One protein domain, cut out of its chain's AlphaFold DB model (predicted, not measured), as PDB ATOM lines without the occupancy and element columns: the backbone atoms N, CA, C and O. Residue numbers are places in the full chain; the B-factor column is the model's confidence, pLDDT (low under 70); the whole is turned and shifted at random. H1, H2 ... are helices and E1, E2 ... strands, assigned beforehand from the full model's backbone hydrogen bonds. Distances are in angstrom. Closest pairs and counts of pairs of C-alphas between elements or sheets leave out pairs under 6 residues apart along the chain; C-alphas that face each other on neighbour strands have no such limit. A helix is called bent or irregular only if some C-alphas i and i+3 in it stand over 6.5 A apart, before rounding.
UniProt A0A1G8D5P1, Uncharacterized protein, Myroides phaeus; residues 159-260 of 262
ATOM      1  N   SER A 159     104.808  67.026  91.187       94.62
ATOM      2  CA  SER A 159     103.631  67.820  91.551       94.62
ATOM      3  C   SER A 159     102.362  67.148  91.018       94.62
ATOM      4  O   SER A 159     102.434  66.093  90.390       94.62
ATOM      5  N   THR A 160     101.183  67.711  91.278       94.56
ATOM      6  CA  THR A 160      99.914  67.127  90.818       94.56
ATOM      7  C   THR A 160      99.037  68.178  90.158       94.56
ATOM      8  O   THR A 160      98.872  69.281  90.680       94.56
ATOM      9  N   ILE A 161      98.437  67.807  89.030       93.62
ATOM     10  CA  ILE A 161      97.351  68.542  88.379       93.62
ATOM     11  C   ILE A 161      96.055  67.762  88.606       93.62
ATOM     12  O   ILE A 161      96.023  66.540  88.455       93.62
ATOM     13  N   LEU A 162      94.985  68.468  88.977       93.25
ATOM     14  CA  LEU A 162      93.667  67.885  89.217       93.25
ATOM     15  C   LEU A 162      92.645  68.484  88.252       93.25
ATOM     16  O   LEU A 162      92.412  69.691  88.257       93.25
ATOM     17  N   VAL A 163      91.978  67.629  87.477       91.94
ATOM     18  CA  VAL A 163      90.917  68.030  86.546       91.94
ATOM     19  C   VAL A 163      89.691  67.164  86.789       91.94
ATOM     20  O   VAL A 163      89.705  65.965  86.538       91.94
ATOM     21  N   ARG A 164      88.607  67.774  87.290       89.06
ATOM     22  CA  ARG A 164      87.322  67.093  87.565       89.06
ATOM     23  C   ARG A 164      87.476  65.770  88.342       89.06
ATOM     24  O   ARG A 164      86.814  64.786  88.034       89.06
ATOM     25  N   GLY A 165      88.354  65.758  89.347       87.19
ATOM     26  CA  GLY A 165      88.609  64.591  90.201       87.19
ATOM     27  C   GLY A 165      89.634  63.592  89.651       87.19
ATOM     28  O   GLY A 165      90.071  62.723  90.397       87.19
ATOM     29  N   LEU A 166      90.067  63.737  88.396       90.19
ATOM     30  CA  LEU A 166      91.161  62.960  87.821       90.19
ATOM     31  C   LEU A 166      92.496  63.632  88.144       90.19
ATOM     32  O   LEU A 166      92.669  64.821  87.870       90.19
ATOM     33  N   ALA A 167      93.419  62.877  88.737       91.94
ATOM     34  CA  ALA A 167      94.745  63.353  89.111       91.94
ATOM     35  C   ALA A 167      95.808  62.868  88.117       91.94
ATOM     36  O   ALA A 167      95.848  61.683  87.767       91.94
ATOM     37  N   THR A 168      96.690  63.786  87.730       93.38
ATOM     38  CA  THR A 168      97.903  63.506  86.960       93.38
ATOM     39  C   THR A 168      99.106  63.977  87.760       93.38
ATOM     40  O   THR A 168      99.198  65.151  88.130       93.38
ATOM     41  N   GLU A 169     100.024  63.057  88.039       95.38
ATOM     42  CA  GLU A 169     101.338  63.365  88.597       95.38
ATOM     43  C   GLU A 169     102.211  63.977  87.499       95.38
ATOM     44  O   GLU A 169     102.260  63.476  86.378       95.38
ATOM     45  N   VAL A 170     102.878  65.080  87.817       96.50
ATOM     46  CA  VAL A 170     103.767  65.812  86.916       96.50
ATOM     47  C   VAL A 170     105.171  65.735  87.487       96.50
ATOM     48  O   VAL A 170     105.449  66.368  88.507       96.50
ATOM     49  N   THR A 171     106.044  64.987  86.826       96.94
ATOM     50  CA  THR A 171     107.448  64.814  87.214       96.94
ATOM     51  C   THR A 171     108.319  65.636  86.282       96.94
ATOM     52  O   THR A 171     108.232  65.468  85.070       96.94
ATOM     53  N   LYS A 172     109.143  66.534  86.823       97.06
ATOM     54  CA  LYS A 172     110.051  67.378  86.035       97.06
ATOM     55  C   LYS A 172     111.489  66.895  86.156       97.06
ATOM     56  O   LYS A 172     111.886  66.388  87.202       97.06
ATOM     57  N   THR A 173     112.275  67.104  85.104       96.00
ATOM     58  CA  THR A 173     113.723  66.889  85.163       96.00
ATOM     59  C   THR A 173     114.378  67.806  86.199       96.00
ATOM     60  O   THR A 173     113.898  68.909  86.476       96.00
ATOM     61  N   THR A 174     115.468  67.327  86.792       94.25
ATOM     62  CA  THR A 174     116.334  68.090  87.701       94.25
ATOM     63  C   THR A 174     117.570  68.652  86.999       94.25
ATOM     64  O   THR A 174     118.279  69.455  87.600       94.25
ATOM     65  N   LYS A 175     117.811  68.264  85.736       95.00
ATOM     66  CA  LYS A 175     118.908  68.791  84.915       95.00
ATOM     67  C   LYS A 175     118.725  70.290  84.675       95.00
ATOM     68  O   LYS A 175     117.603  70.768  84.490       95.00
ATOM     69  N   SER A 176     119.835  71.016  84.653       95.94
ATOM     70  CA  SER A 176     119.870  72.412  84.223       95.94
ATOM     71  C   SER A 176     119.582  72.547  82.723       95.94
ATOM     72  O   SER A 176     119.682  71.586  81.961       95.94
ATOM     73  N   GLU A 177     119.230  73.758  82.293       95.94
ATOM     74  CA  GLU A 177     118.987  74.062  80.880       95.94
ATOM     75  C   GLU A 177     120.215  73.762  80.006       95.94
ATOM     76  O   GLU A 177     120.081  73.125  78.962       95.94
ATOM     77  N   ASP A 178     121.411  74.126  80.472       96.94
ATOM     78  CA  ASP A 178     122.668  73.873  79.762       96.94
ATOM     79  C   ASP A 178     122.943  72.370  79.597       96.94
ATOM     80  O   ASP A 178     123.303  71.921  78.507       96.94
ATOM     81  N   GLU A 179     122.723  71.570  80.649       96.31
ATOM     82  CA  GLU A 179     122.852  70.106  80.575       96.31
ATOM     83  C   GLU A 179     121.844  69.509  79.590       96.31
ATOM     84  O   GLU A 179     122.200  68.669  78.765       96.31
ATOM     85  N   ILE A 180     120.591  69.972  79.627       97.06
ATOM     86  CA  ILE A 180     119.542  69.524  78.708       97.06
ATOM     87  C   ILE A 180     119.926  69.827  77.259       97.06
ATOM     88  O   ILE A 180     119.801  68.949  76.409       97.06
ATOM     89  N   LEU A 181     120.386  71.045  76.967       96.50
ATOM     90  CA  LEU A 181     120.759  71.460  75.613       96.50
ATOM     91  C   LEU A 181     122.013  70.744  75.106       96.50
ATOM     92  O   LEU A 181     122.095  70.440  73.913       96.50
ATOM     93  N   SER A 182     122.969  70.463  75.994       95.19
ATOM     94  CA  SER A 182     124.159  69.673  75.677       95.19
ATOM     95  C   SER A 182     123.781  68.232  75.325       95.19
ATOM     96  O   SER A 182     124.120  67.743  74.246       95.19
ATOM     97  N   ASP A 183     122.978  67.586  76.168       96.38
ATOM     98  CA  ASP A 183     122.543  66.205  75.964       96.38
ATOM     99  C   ASP A 183     121.587  66.062  74.763       96.38
ATOM    100  O   ASP A 183     121.612  65.054  74.047       96.38
ATOM    101  N   ALA A 184     120.770  67.089  74.493       96.69
ATOM    102  CA  ALA A 184     119.850  67.151  73.357       96.69
ATOM    103  C   ALA A 184     120.557  67.116  71.993       96.69
ATOM    104  O   ALA A 184     119.918  66.778  70.993       96.69
ATOM    105  N   GLN A 185     121.861  67.425  71.939       95.00
ATOM    106  CA  GLN A 185     122.667  67.262  70.724       95.00
ATOM    107  C   GLN A 185     122.794  65.792  70.301       95.00
ATOM    108  O   GLN A 185     122.988  65.513  69.118       95.00
ATOM    109  N   LEU A 186     122.706  64.858  71.255       95.75
ATOM    110  CA  LEU A 186     122.905  63.425  71.019       95.75
ATOM    111  C   LEU A 186     121.577  62.691  70.812       95.75
ATOM    112  O   LEU A 186     121.436  61.906  69.871       95.75
ATOM    113  N   CYS A 187     120.589  62.948  71.671       96.00
ATOM    114  CA  CYS A 187     119.235  62.401  71.551       96.00
ATOM    115  C   CYS A 187     118.227  63.223  72.358       96.00
ATOM    116  O   CYS A 187     118.613  64.060  73.173       96.00
ATOM    117  N   SER A 188     116.926  62.969  72.178       96.50
ATOM    118  CA  SER A 188     115.916  63.726  72.917       96.50
ATOM    119  C   SER A 188     116.030  63.546  74.431       96.50
ATOM    120  O   SER A 188     116.151  62.417  74.911       96.50
ATOM    121  N   GLN A 189     115.842  64.628  75.177       97.75
ATOM    122  CA  GLN A 189     115.823  64.643  76.636       97.75
ATOM    123  C   GLN A 189     114.395  64.824  77.151       97.75
ATOM    124  O   GLN A 189     113.666  65.687  76.664       97.75
ATOM    125  N   ARG A 190     113.986  64.032  78.150       96.88
ATOM    126  CA  ARG A 190     112.681  64.196  78.813       96.88
ATOM    127  C   ARG A 190     112.722  65.425  79.720       96.88
ATOM    128  O   ARG A 190     113.583  65.528  80.590       96.88
ATOM    129  N   LEU A 191     111.777  66.335  79.525       97.44
ATOM    130  CA  LEU A 191     111.600  67.528  80.351       97.44
ATOM    131  C   LEU A 191     110.578  67.276  81.456       97.44
ATOM    132  O   LEU A 191     110.819  67.601  82.620       97.44
ATOM    133  N   ILE A 192     109.425  66.719  81.072       97.50
ATOM    134  CA  ILE A 192     108.286  66.498  81.961       97.50
ATOM    135  C   ILE A 192     107.593  65.186  81.599       97.50
ATOM    136  O   ILE A 192     107.215  64.977  80.446       97.50
ATOM    137  N   ASP A 193     107.364  64.347  82.601       96.31
ATOM    138  CA  ASP A 193     106.498  63.180  82.510       96.31
ATOM    139  C   ASP A 193     105.165  63.463  83.200       96.31
ATOM    140  O   ASP A 193     105.117  63.914  84.348       96.31
ATOM    141  N   PHE A 194     104.078  63.163  82.499       95.19
ATOM    142  CA  PHE A 194     102.715  63.226  83.008       95.19
ATOM    143  C   PHE A 194     102.235  61.793  83.219       95.19
ATOM    144  O   PHE A 194     102.202  61.009  82.270       95.19
ATOM    145  N   SER A 195     101.922  61.452  84.468       94.25
ATOM    146  CA  SER A 195     101.449  60.127  84.859       94.25
ATOM    147  C   SER A 195     100.043  60.194  85.422       94.25
ATOM    148  O   SER A 195      99.827  60.618  86.561       94.25
ATOM    149  N   ILE A 196      99.073  59.756  84.634       90.44
ATOM    150  CA  ILE A 196      97.677  59.749  85.036       90.44
ATOM    151  C   ILE A 196      97.357  58.561  85.943       90.44
ATOM    152  O   ILE A 196      97.748  57.416  85.691       90.44
ATOM    153  N   GLN A 197      96.602  58.820  87.012       84.81
ATOM    154  CA  GLN A 197      96.124  57.767  87.902       84.81
ATOM    155  C   GLN A 197      94.835  57.152  87.342       84.81
ATOM    156  O   GLN A 197      93.734  57.650  87.575       84.81
ATOM    157  N   ILE A 198      94.963  56.033  86.624       79.25
ATOM    158  CA  ILE A 198      93.826  55.211  86.189       79.25
ATOM    159  C   ILE A 198      94.018  53.790  86.734       79.25
ATOM    160  O   ILE A 198      94.794  53.006  86.193       79.25
ATOM    161  N   GLY A 199      93.296  53.454  87.807       75.19
ATOM    162  CA  GLY A 199      93.423  52.175  88.516       75.19
ATOM    163  C   GLY A 199      94.389  52.256  89.699       75.19
ATOM    164  O   GLY A 199      94.472  53.294  90.354       75.19
ATOM    165  N   ASP A 200      95.110  51.166  89.974       72.56
ATOM    166  CA  ASP A 200      95.915  51.029  91.200       72.56
ATOM    167  C   ASP A 200      97.274  51.738  91.138       72.56
ATOM    168  O   ASP A 200      97.867  52.026  92.177       72.56
ATOM    169  N   LYS A 201      97.800  52.019  89.937       75.25
ATOM    170  CA  LYS A 201      99.125  52.633  89.761       75.25
ATOM    171  C   LYS A 201      99.109  53.730  88.695       75.25
ATOM    172  O   LYS A 201      98.514  53.506  87.637       75.25
ATOM    173  N   PRO A 202      99.800  54.857  88.934       80.88
ATOM    174  CA  PRO A 202      99.989  55.875  87.916       80.88
ATOM    175  C   PRO A 202     100.901  55.317  86.820       80.88
ATOM    176  O   PRO A 202     101.817  54.538  87.102       80.88
ATOM    177  N   LYS A 203     100.631  55.687  85.571       86.81
ATOM    178  CA  LYS A 203     101.457  55.323  84.414       86.81
ATOM    179  C   LYS A 203     101.710  56.561  83.581       86.81
ATOM    180  O   LYS A 203     100.762  57.307  83.356       86.81
ATOM    181  N   VAL A 204     102.943  56.730  83.103       89.69
ATOM    182  CA  VAL A 204     103.264  57.812  82.174       89.69
ATOM    183  C   VAL A 204     102.443  57.634  80.899       89.69
ATOM    184  O   VAL A 204     102.535  56.609  80.221       89.69
ATOM    185  N   ASP A 205     101.619  58.627  80.595       89.56
ATOM    186  CA  ASP A 205     100.721  58.650  79.439       89.56
ATOM    187  C   ASP A 205     101.056  59.786  78.468       89.56
ATOM    188  O   ASP A 205     100.774  59.674  77.276       89.56
ATOM    189  N   ASN A 206     101.691  60.852  78.952       93.25
ATOM    190  CA  ASN A 206     102.223  61.919  78.117       93.25
ATOM    191  C   ASN A 206     103.640  62.280  78.574       93.25
ATOM    192  O   ASN A 206     103.931  62.321  79.769       93.25
ATOM    193  N   THR A 207     104.503  62.609  77.618       95.31
ATOM    194  CA  THR A 207     105.861  63.087  77.886       95.31
ATOM    195  C   THR A 207     106.147  64.311  77.034       95.31
ATOM    196  O   THR A 207     105.900  64.314  75.828       95.31
ATOM    197  N   LEU A 208     106.676  65.347  77.680       97.00
ATOM    198  CA  LEU A 208     107.291  66.493  77.030       97.00
ATOM    199  C   LEU A 208     108.797  66.244  76.954       97.00
ATOM    200  O   LEU A 208     109.449  66.116  77.992       97.00
ATOM    201  N   SER A 209     109.343  66.199  75.745       96.94
ATOM    202  CA  SER A 209     110.779  66.031  75.501       96.94
ATOM    203  C   SER A 209     111.314  67.147  74.616       96.94
ATOM    204  O   SER A 209     110.553  67.717  73.847       96.94
ATOM    205  N   VAL A 210     112.616  67.417  74.665       97.31
ATOM    206  CA  VAL A 210     113.310  68.346  73.762       97.31
ATOM    207  C   VAL A 210     114.387  67.625  72.970       97.31
ATOM    208  O   VAL A 210     115.016  66.699  73.476       97.31
ATOM    209  N   PHE A 211     114.603  68.035  71.727       95.12
ATOM    210  CA  PHE A 211     115.711  67.586  70.888       95.12
ATOM    211  C   PHE A 211     116.149  68.710  69.953       95.12
ATOM    212  O   PHE A 211     115.461  69.719  69.806       95.12
ATOM    213  N   MET A 212     117.297  68.529  69.306       94.31
ATOM    214  CA  MET A 212     117.803  69.480  68.322       94.31
ATOM    215  C   MET A 212     117.276  69.147  66.928       94.31
ATOM    216  O   MET A 212     117.520  68.059  66.407       94.31
ATOM    217  N   ARG A 213     116.613  70.107  66.284       90.25
ATOM    218  CA  ARG A 213     116.191  70.022  64.884       90.25
ATOM    219  C   ARG A 213     116.835  71.165  64.113       90.25
ATOM    220  O   ARG A 213     116.619  72.330  64.421       90.25
ATOM    221  N   ASN A 214     117.640  70.836  63.104       86.56
ATOM    222  CA  ASN A 214     118.368  71.823  62.293       86.56
ATOM    223  C   ASN A 214     119.212  72.824  63.112       86.56
ATOM    224  O   ASN A 214     119.373  73.968  62.702       86.56
ATOM    225  N   GLY A 215     119.761  72.392  64.251       88.56
ATOM    226  CA  GLY A 215     120.583  73.237  65.125       88.56
ATOM    227  C   GLY A 215     119.800  74.069  66.142       88.56
ATOM    228  O   GLY A 215     120.425  74.718  66.969       88.56
ATOM    229  N   GLU A 216     118.468  73.990  66.145       94.81
ATOM    230  CA  GLU A 216     117.608  74.690  67.102       94.81
ATOM    231  C   GLU A 216     116.897  73.694  68.037       94.81
ATOM    232  O   GLU A 216     116.485  72.618  67.586       94.81
ATOM    233  N   PRO A 217     116.729  74.018  69.330       96.62
ATOM    234  CA  PRO A 217     115.950  73.193  70.241       96.62
ATOM    235  C   PRO A 217     114.457  73.246  69.895       96.62
ATOM    236  O   PRO A 217     113.874  74.317  69.707       96.62
ATOM    237  N   VAL A 218     113.824  72.078  69.855       96.69
ATOM    238  CA  VAL A 218     112.380  71.914  69.663       96.69
ATOM    239  C   VAL A 218     111.856  70.966  70.727       96.69
ATOM    240  O   VAL A 218     112.338  69.837  70.859       96.69
ATOM    241  N   SER A 219     110.857  71.417  71.480       97.44
ATOM    242  CA  SER A 219     110.151  70.569  72.434       97.44
ATOM    243  C   SER A 219     108.913  69.957  71.803       97.44
ATOM    244  O   SER A 219     108.204  70.600  71.034       97.44
ATOM    245  N   VAL A 220     108.630  68.710  72.153       94.38
ATOM    246  CA  VAL A 220     107.495  67.949  71.651       94.38
ATOM    247  C   VAL A 220     106.771  67.291  72.808       94.38
ATOM    248  O   VAL A 220     107.350  66.506  73.560       94.38
ATOM    249  N   LEU A 221     105.480  67.596  72.925       94.44
ATOM    250  CA  LEU A 221     104.560  66.865  73.779       94.44
ATOM    251  C   LEU A 221     103.968  65.706  72.979       94.44
ATOM    252  O   LEU A 221     103.268  65.914  71.982       94.44
ATOM    253  N   LYS A 222     104.237  64.483  73.437       89.44
ATOM    254  CA  LYS A 222     103.714  63.256  72.838       89.44
ATOM    255  C   LYS A 222     102.883  62.486  73.858       89.44
ATOM    256  O   LYS A 222     103.357  62.189  74.953       89.44
ATOM    257  N   GLY A 223     101.655  62.160  73.466       81.12
ATOM    258  CA  GLY A 223     100.730  61.359  74.260       81.12
ATOM    259  C   GLY A 223     100.669  59.891  73.856       81.12
ATOM    260  O   GLY A 223     101.247  59.456  72.857       81.12
ATOM    261  N   TYR A 224      99.916  59.131  74.642       63.12
ATOM    262  CA  TYR A 224      99.607  57.727  74.409       63.12
ATOM    263  C   TYR A 224      98.557  57.571  73.289       63.12
ATOM    264  O   TYR A 224      97.484  58.165  73.370       63.12
ATOM    265  N   PHE A 225      98.855  56.725  72.290       50.34
ATOM    266  CA  PHE A 225      98.072  56.449  71.064       50.34
ATOM    267  C   PHE A 225      97.861  57.628  70.100       50.34
ATOM    268  O   PHE A 225      97.063  58.515  70.379       50.34
ATOM    269  N   SER A 226      98.503  57.552  68.920       49.19
ATOM    270  CA  SER A 226      98.184  58.248  67.647       49.19
ATOM    271  C   SER A 226      97.879  59.755  67.685       49.19
ATOM    272  O   SER A 226      97.437  60.312  66.682       49.19
ATOM    273  N   ALA A 227      98.089  60.433  68.811       61.09
ATOM    274  CA  ALA A 227      97.930  61.868  68.912       61.09
ATOM    275  C   ALA A 227      99.059  62.526  68.127       61.09
ATOM    276  O   ALA A 227     100.236  62.214  68.331       61.09
ATOM    277  N   THR A 228      98.691  63.430  67.221       73.88
ATOM    278  CA  THR A 228      99.654  64.287  66.539       73.88
ATOM    279  C   THR A 228     100.502  64.994  67.601       73.88
ATOM    280  O   THR A 228      99.924  65.604  68.507       73.88
ATOM    281  N   PRO A 229     101.840  64.886  67.537       85.69
ATOM    282  CA  PRO A 229     102.710  65.560  68.489       85.69
ATOM    283  C   PRO A 229     102.464  67.070  68.459       85.69
ATOM    284  O   PRO A 229     102.223  67.649  67.398       85.69
ATOM    285  N   ILE A 230     102.522  67.705  69.629       91.12
ATOM    286  CA  ILE A 230     102.432  69.162  69.749       91.12
ATOM    287  C   ILE A 230     103.849  69.695  69.901       91.12
ATOM    288  O   ILE A 230     104.550  69.310  70.836       91.12
ATOM    289  N   GLU A 231     104.259  70.563  68.982       93.94
ATOM    290  CA  GLU A 231     105.605  71.134  68.959       93.94
ATOM    291  C   GLU A 231     105.632  72.538  69.573       93.94
ATOM    292  O   GLU A 231     104.705  73.332  69.399       93.94
ATOM    293  N   PHE A 232     106.734  72.849  70.246       96.44
ATOM    294  CA  PHE A 232     107.029  74.145  70.840       96.44
ATOM    295  C   PHE A 232     108.453  74.563  70.446       96.44
ATOM    296  O   PHE A 232     109.363  73.726  70.481       96.44
ATOM    297  N   PRO A 233     108.683  75.836  70.082       96.25
ATOM    298  CA  PRO A 233     110.033  76.334  69.857       96.25
ATOM    299  C   PRO A 233     110.794  76.415  71.187       96.25
ATOM    300  O   PRO A 233     110.277  76.949  72.165       96.25
ATOM    301  N   GLY A 234     112.032  75.923  71.221       96.19
ATOM    302  CA  GLY A 234     112.865  75.957  72.422       96.19
ATOM    303  C   GLY A 234     112.522  74.890  73.461       96.19
ATOM    304  O   GLY A 234     111.906  73.864  73.159       96.19
ATOM    305  N   ILE A 235     112.965  75.125  74.698       97.31
ATOM    306  CA  ILE A 235     112.638  74.294  75.862       97.31
ATOM    307  C   ILE A 235     111.284  74.742  76.405       97.31
ATOM    308  O   ILE A 235     111.154  75.825  76.972       97.31
ATOM    309  N   ALA A 236     110.277  73.893  76.227       97.12
ATOM    310  CA  ALA A 236     108.924  74.182  76.667       97.12
ATOM    311  C   ALA A 236     108.757  73.986  78.174       97.12
ATOM    312  O   ALA A 236     109.325  73.089  78.803       97.12
ATOM    313  N   THR A 237     107.896  74.815  78.743       96.56
ATOM    314  CA  THR A 237     107.555  74.819  80.160       96.56
ATOM    315  C   THR A 237     106.296  74.003  80.451       96.56
ATOM    316  O   THR A 237     105.502  73.658  79.572       96.56
ATOM    317  N   LEU A 238     106.060  73.736  81.742       96.38
ATOM    318  CA  LEU A 238     104.799  73.141  82.189       96.38
ATOM    319  C   LEU A 238     103.593  74.002  81.800       96.38
ATOM    320  O   LEU A 238     102.566  73.447  81.434       96.38
ATOM    321  N   GLU A 239     103.697  75.328  81.887       97.00
ATOM    322  CA  GLU A 239     102.565  76.223  81.616       97.00
ATOM    323  C   GLU A 239     102.157  76.200  80.139       97.00
ATOM    324  O   GLU A 239     100.972  76.272  79.829       97.00
ATOM    325  N   GLU A 240     103.113  76.006  79.230       96.44
ATOM    326  CA  GLU A 240     102.836  75.839  77.800       96.44
ATOM    327  C   GLU A 240     102.203  74.479  77.485       96.44
ATOM    328  O   GLU A 240     101.281  74.395  76.671       96.44
ATOM    329  N   ALA A 241     102.655  73.408  78.147       95.25
ATOM    330  CA  ALA A 241     102.120  72.061  77.944       95.25
ATOM    331  C   ALA A 241     100.775  71.823  78.662       95.25
ATOM    332  O   ALA A 241      99.946  71.033  78.200       95.25
ATOM    333  N   ARG A 242     100.533  72.506  79.789       95.12
ATOM    334  CA  ARG A 242      99.390  72.287  80.690       95.12
ATOM    335  C   ARG A 242      98.028  72.330  79.984       95.12
ATOM    336  O   ARG A 242      97.261  71.396  80.216       95.12
ATOM    337  N   PRO A 243      97.698  73.306  79.112       94.62
ATOM    338  CA  PRO A 243      96.391  73.348  78.451       94.62
ATOM    339  C   PRO A 243      96.068  72.080  77.649       94.62
ATOM    340  O   PRO A 243      94.917  71.642  77.600       94.62
ATOM    341  N   TYR A 244      97.083  71.460  77.043       93.44
ATOM    342  CA  TYR A 244      96.928  70.234  76.262       93.44
ATOM    343  C   TYR A 244      96.701  69.017  77.157       93.44
ATOM    344  O   TYR A 244      95.839  68.189  76.867       93.44
ATOM    345  N   ILE A 245      97.417  68.951  78.282       93.50
ATOM    346  CA  ILE A 245      97.233  67.905  79.291       93.50
ATOM    347  C   ILE A 245      95.861  68.016  79.952       93.50
ATOM    348  O   ILE A 245      95.151  67.021  80.052       93.50
ATOM    349  N   GLU A 246      95.433  69.215  80.348       93.69
ATOM    350  CA  GLU A 246      94.112  69.418  80.950       93.69
ATOM    351  C   GLU A 246      92.990  69.044  79.971       93.69
ATOM    352  O   GLU A 246      92.024  68.382  80.361       93.69
ATOM    353  N   LYS A 247      93.139  69.382  78.681       92.25
ATOM    354  CA  LYS A 247      92.216  68.938  77.627       92.25
ATOM    355  C   LYS A 247      92.172  67.411  77.521       92.25
ATOM    356  O   LYS A 247      91.081  66.842  77.519       92.25
ATOM    357  N   TYR A 248      93.326  66.750  77.485       91.00
ATOM    358  CA  TYR A 248      93.410  65.290  77.447       91.00
ATOM    359  C   TYR A 248      92.756  64.639  78.680       91.00
ATOM    360  O   TYR A 248      91.954  63.712  78.557       91.00
ATOM    361  N   MET A 249      93.007  65.172  79.877       91.81
ATOM    362  CA  MET A 249      92.363  64.709  81.110       91.81
ATOM    363  C   MET A 249      90.834  64.849  81.038       91.81
ATOM    364  O   MET A 249      90.118  63.927  81.431       91.81
ATOM    365  N   LEU A 250      90.312  65.957  80.496       92.31
ATOM    366  CA  LEU A 250      88.869  66.136  80.283       92.31
ATOM    367  C   LEU A 250      88.289  65.094  79.319       92.31
ATOM    368  O   LEU A 250      87.204  64.570  79.574       92.31
ATOM    369  N   GLU A 251      88.995  64.769  78.235       90.94
ATOM    370  CA  GLU A 251      88.584  63.716  77.297       90.94
ATOM    371  C   GLU A 251      88.493  62.353  77.995       90.94
ATOM    372  O   GLU A 251      87.522  61.615  77.798       90.94
ATOM    373  N   ILE A 252      89.444  62.042  78.882       89.81
ATOM    374  CA  ILE A 252      89.408  60.824  79.696       89.81
ATOM    375  C   ILE A 252      88.203  60.819  80.631       89.81
ATOM    376  O   ILE A 252      87.483  59.819  80.661       89.81
ATOM    377  N   VAL A 253      87.967  61.905  81.371       90.25
ATOM    378  CA  VAL A 253      86.819  62.020  82.284       90.25
ATOM    379  C   VAL A 253      85.509  61.801  81.528       90.25
ATOM    380  O   VAL A 253      84.704  60.962  81.927       90.25
ATOM    381  N   ASN A 254      85.318  62.482  80.396       90.50
ATOM    382  CA  ASN A 254      84.105  62.350  79.589       90.50
ATOM    383  C   ASN A 254      83.929  60.916  79.059       90.50
ATOM    384  O   ASN A 254      82.829  60.364  79.088       90.50
ATOM    385  N   ARG A 255      85.016  60.274  78.611       89.12
ATOM    386  CA  ARG A 255      84.986  58.878  78.155       89.12
ATOM    387  C   ARG A 255      84.615  57.913  79.282       89.12
ATOM    388  O   ARG A 255      83.811  57.017  79.052       89.12
ATOM    389  N   ARG A 256      85.158  58.098  80.490       87.44
ATOM    390  CA  ARG A 256      84.811  57.282  81.668       87.44
ATOM    391  C   ARG A 256      83.331  57.428  82.022       87.44
ATOM    392  O   ARG A 256      82.647  56.415  82.148       87.44
ATOM    393  N   GLN A 257      82.823  58.660  82.048       88.12
ATOM    394  CA  GLN A 257      81.406  58.943  82.293       88.12
ATOM    395  C   GLN A 257      80.494  58.257  81.268       88.12
ATOM    396  O   GLN A 257      79.519  57.613  81.650       88.12
ATOM    397  N   ASN A 258      80.847  58.305  79.980       88.94
ATOM    398  CA  ASN A 258      80.103  57.610  78.922       88.94
ATOM    399  C   ASN A 258      80.125  56.077  79.072       88.94
ATOM    400  O   ASN A 258      79.222  55.400  78.586       88.94
ATOM    401  N   MET A 259      81.137  55.527  79.745       88.06
ATOM    402  CA  MET A 259      81.249  54.100  80.068       88.06
ATOM    403  C   MET A 259      80.598  53.730  81.413       88.06
ATOM    404  O   MET A 259      80.676  52.572  81.820       88.06
ATOM    405  N   GLY A 260      79.978  54.683  82.120       82.50
ATOM    406  CA  GLY A 260      79.409  54.467  83.456       82.50
ATOM    407  C   GLY A 260      80.459  54.276  84.557       82.50
ATOM    408  O   GLY A 260      80.148  53.749  85.623       82.50
TER     409      GLY A 260
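Overview. This is residues 159 to 260 of the 262 residues of an uncharacterized protein of Myroides phaeus (UniProt A0A1G8D5P1). One sheet of six antiparallel strands, E1 to E6, curls like part of a barrel round one long helix, H2, which comes within 10 A of the sheet with its residues 238 to 253; residues 255 to 260, of which 255 to 258 belong to H2, stick out free past the sheet. The short helix H1 is on the same face, far along the sheet, over E4. The printed part has 102 residues, with six named strands and two named helices in the chain order E1 E2 H1 E3 E4 E5 E6 H2, which is also the order of the strands across the sheet; the class is mixed, helices and strands. It is compact, with a radius of gyration of the C-alphas of 14.6 A, yet elongated, spanning 49 by 25 by 20 A.

Arrangement. Start at the sheet's inner strands E3, residues 189 to 197, and E4, residues 202 to 213, a hairpin in which N 194 and O 206 are 2.9 A apart. E5, residues 216 to 223, is antiparallel to E4, with N 209 to O 220 at 3.0 A. E6, residues 230 to 233, is an edge strand, with N 219 to O 232 at 2.9 A. E3 E4 E5 E6 is a meander, each strand the antiparallel neighbour of the one before. On the other side of E3 look for E2, residues 166 to 172, with N 171 to O 193 at 2.9 A, then the edge strand E1, residues 159 to 163, with N 161 to O 168 at 2.9 A. The sheet is strongly twisted. H2, residues 238 to 258, is on it; the closest C-alphas of E1 and H2 are those of Val 163 and Met 249, 6.5 A apart, and those of E5 and H2 are Leu 221 and Ala 241, 7.1 A apart. H1, residues 177 to 183, is on the same face, giving two layers, helices on one face of a sheet; its height over the sheet is 8.8 A and it runs across the strands, at 74 degrees to E4 on the local plane. H1 and H2 are apart. Every O i to N i+4 pair is within hydrogen-bond range in H1, and 15 of 17 are in H2.

Along the chain. Find C-alpha 159 at (103.631, 67.820, 91.551), where E1 begins; E1 is 13.7 A long, E2 19.5 A and H1 9.9 A. E3 measures 23.7 A, and E4 runs 31.5 A from C-alpha 202 at (99.989, 55.875, 87.916). E5 is 22.7 A long and E6 10.5 A. H2 runs 29.4 A to C-alpha 258 at (80.103, 57.610, 78.922), with a kink of 27 degrees near residue 245; it is only just irregular, C-alphas 240 and 243 being 6.9 A apart.

Size, cuts and confidence. The two C-alphas farthest apart are those of Gly 215 and Gly 260, 48.8 A. The printed part has no cut and no long link; E5 to E6 is short and the others are tight. Mean pLDDT of the printed part is 91.0; residues 224 to 227 are under 70.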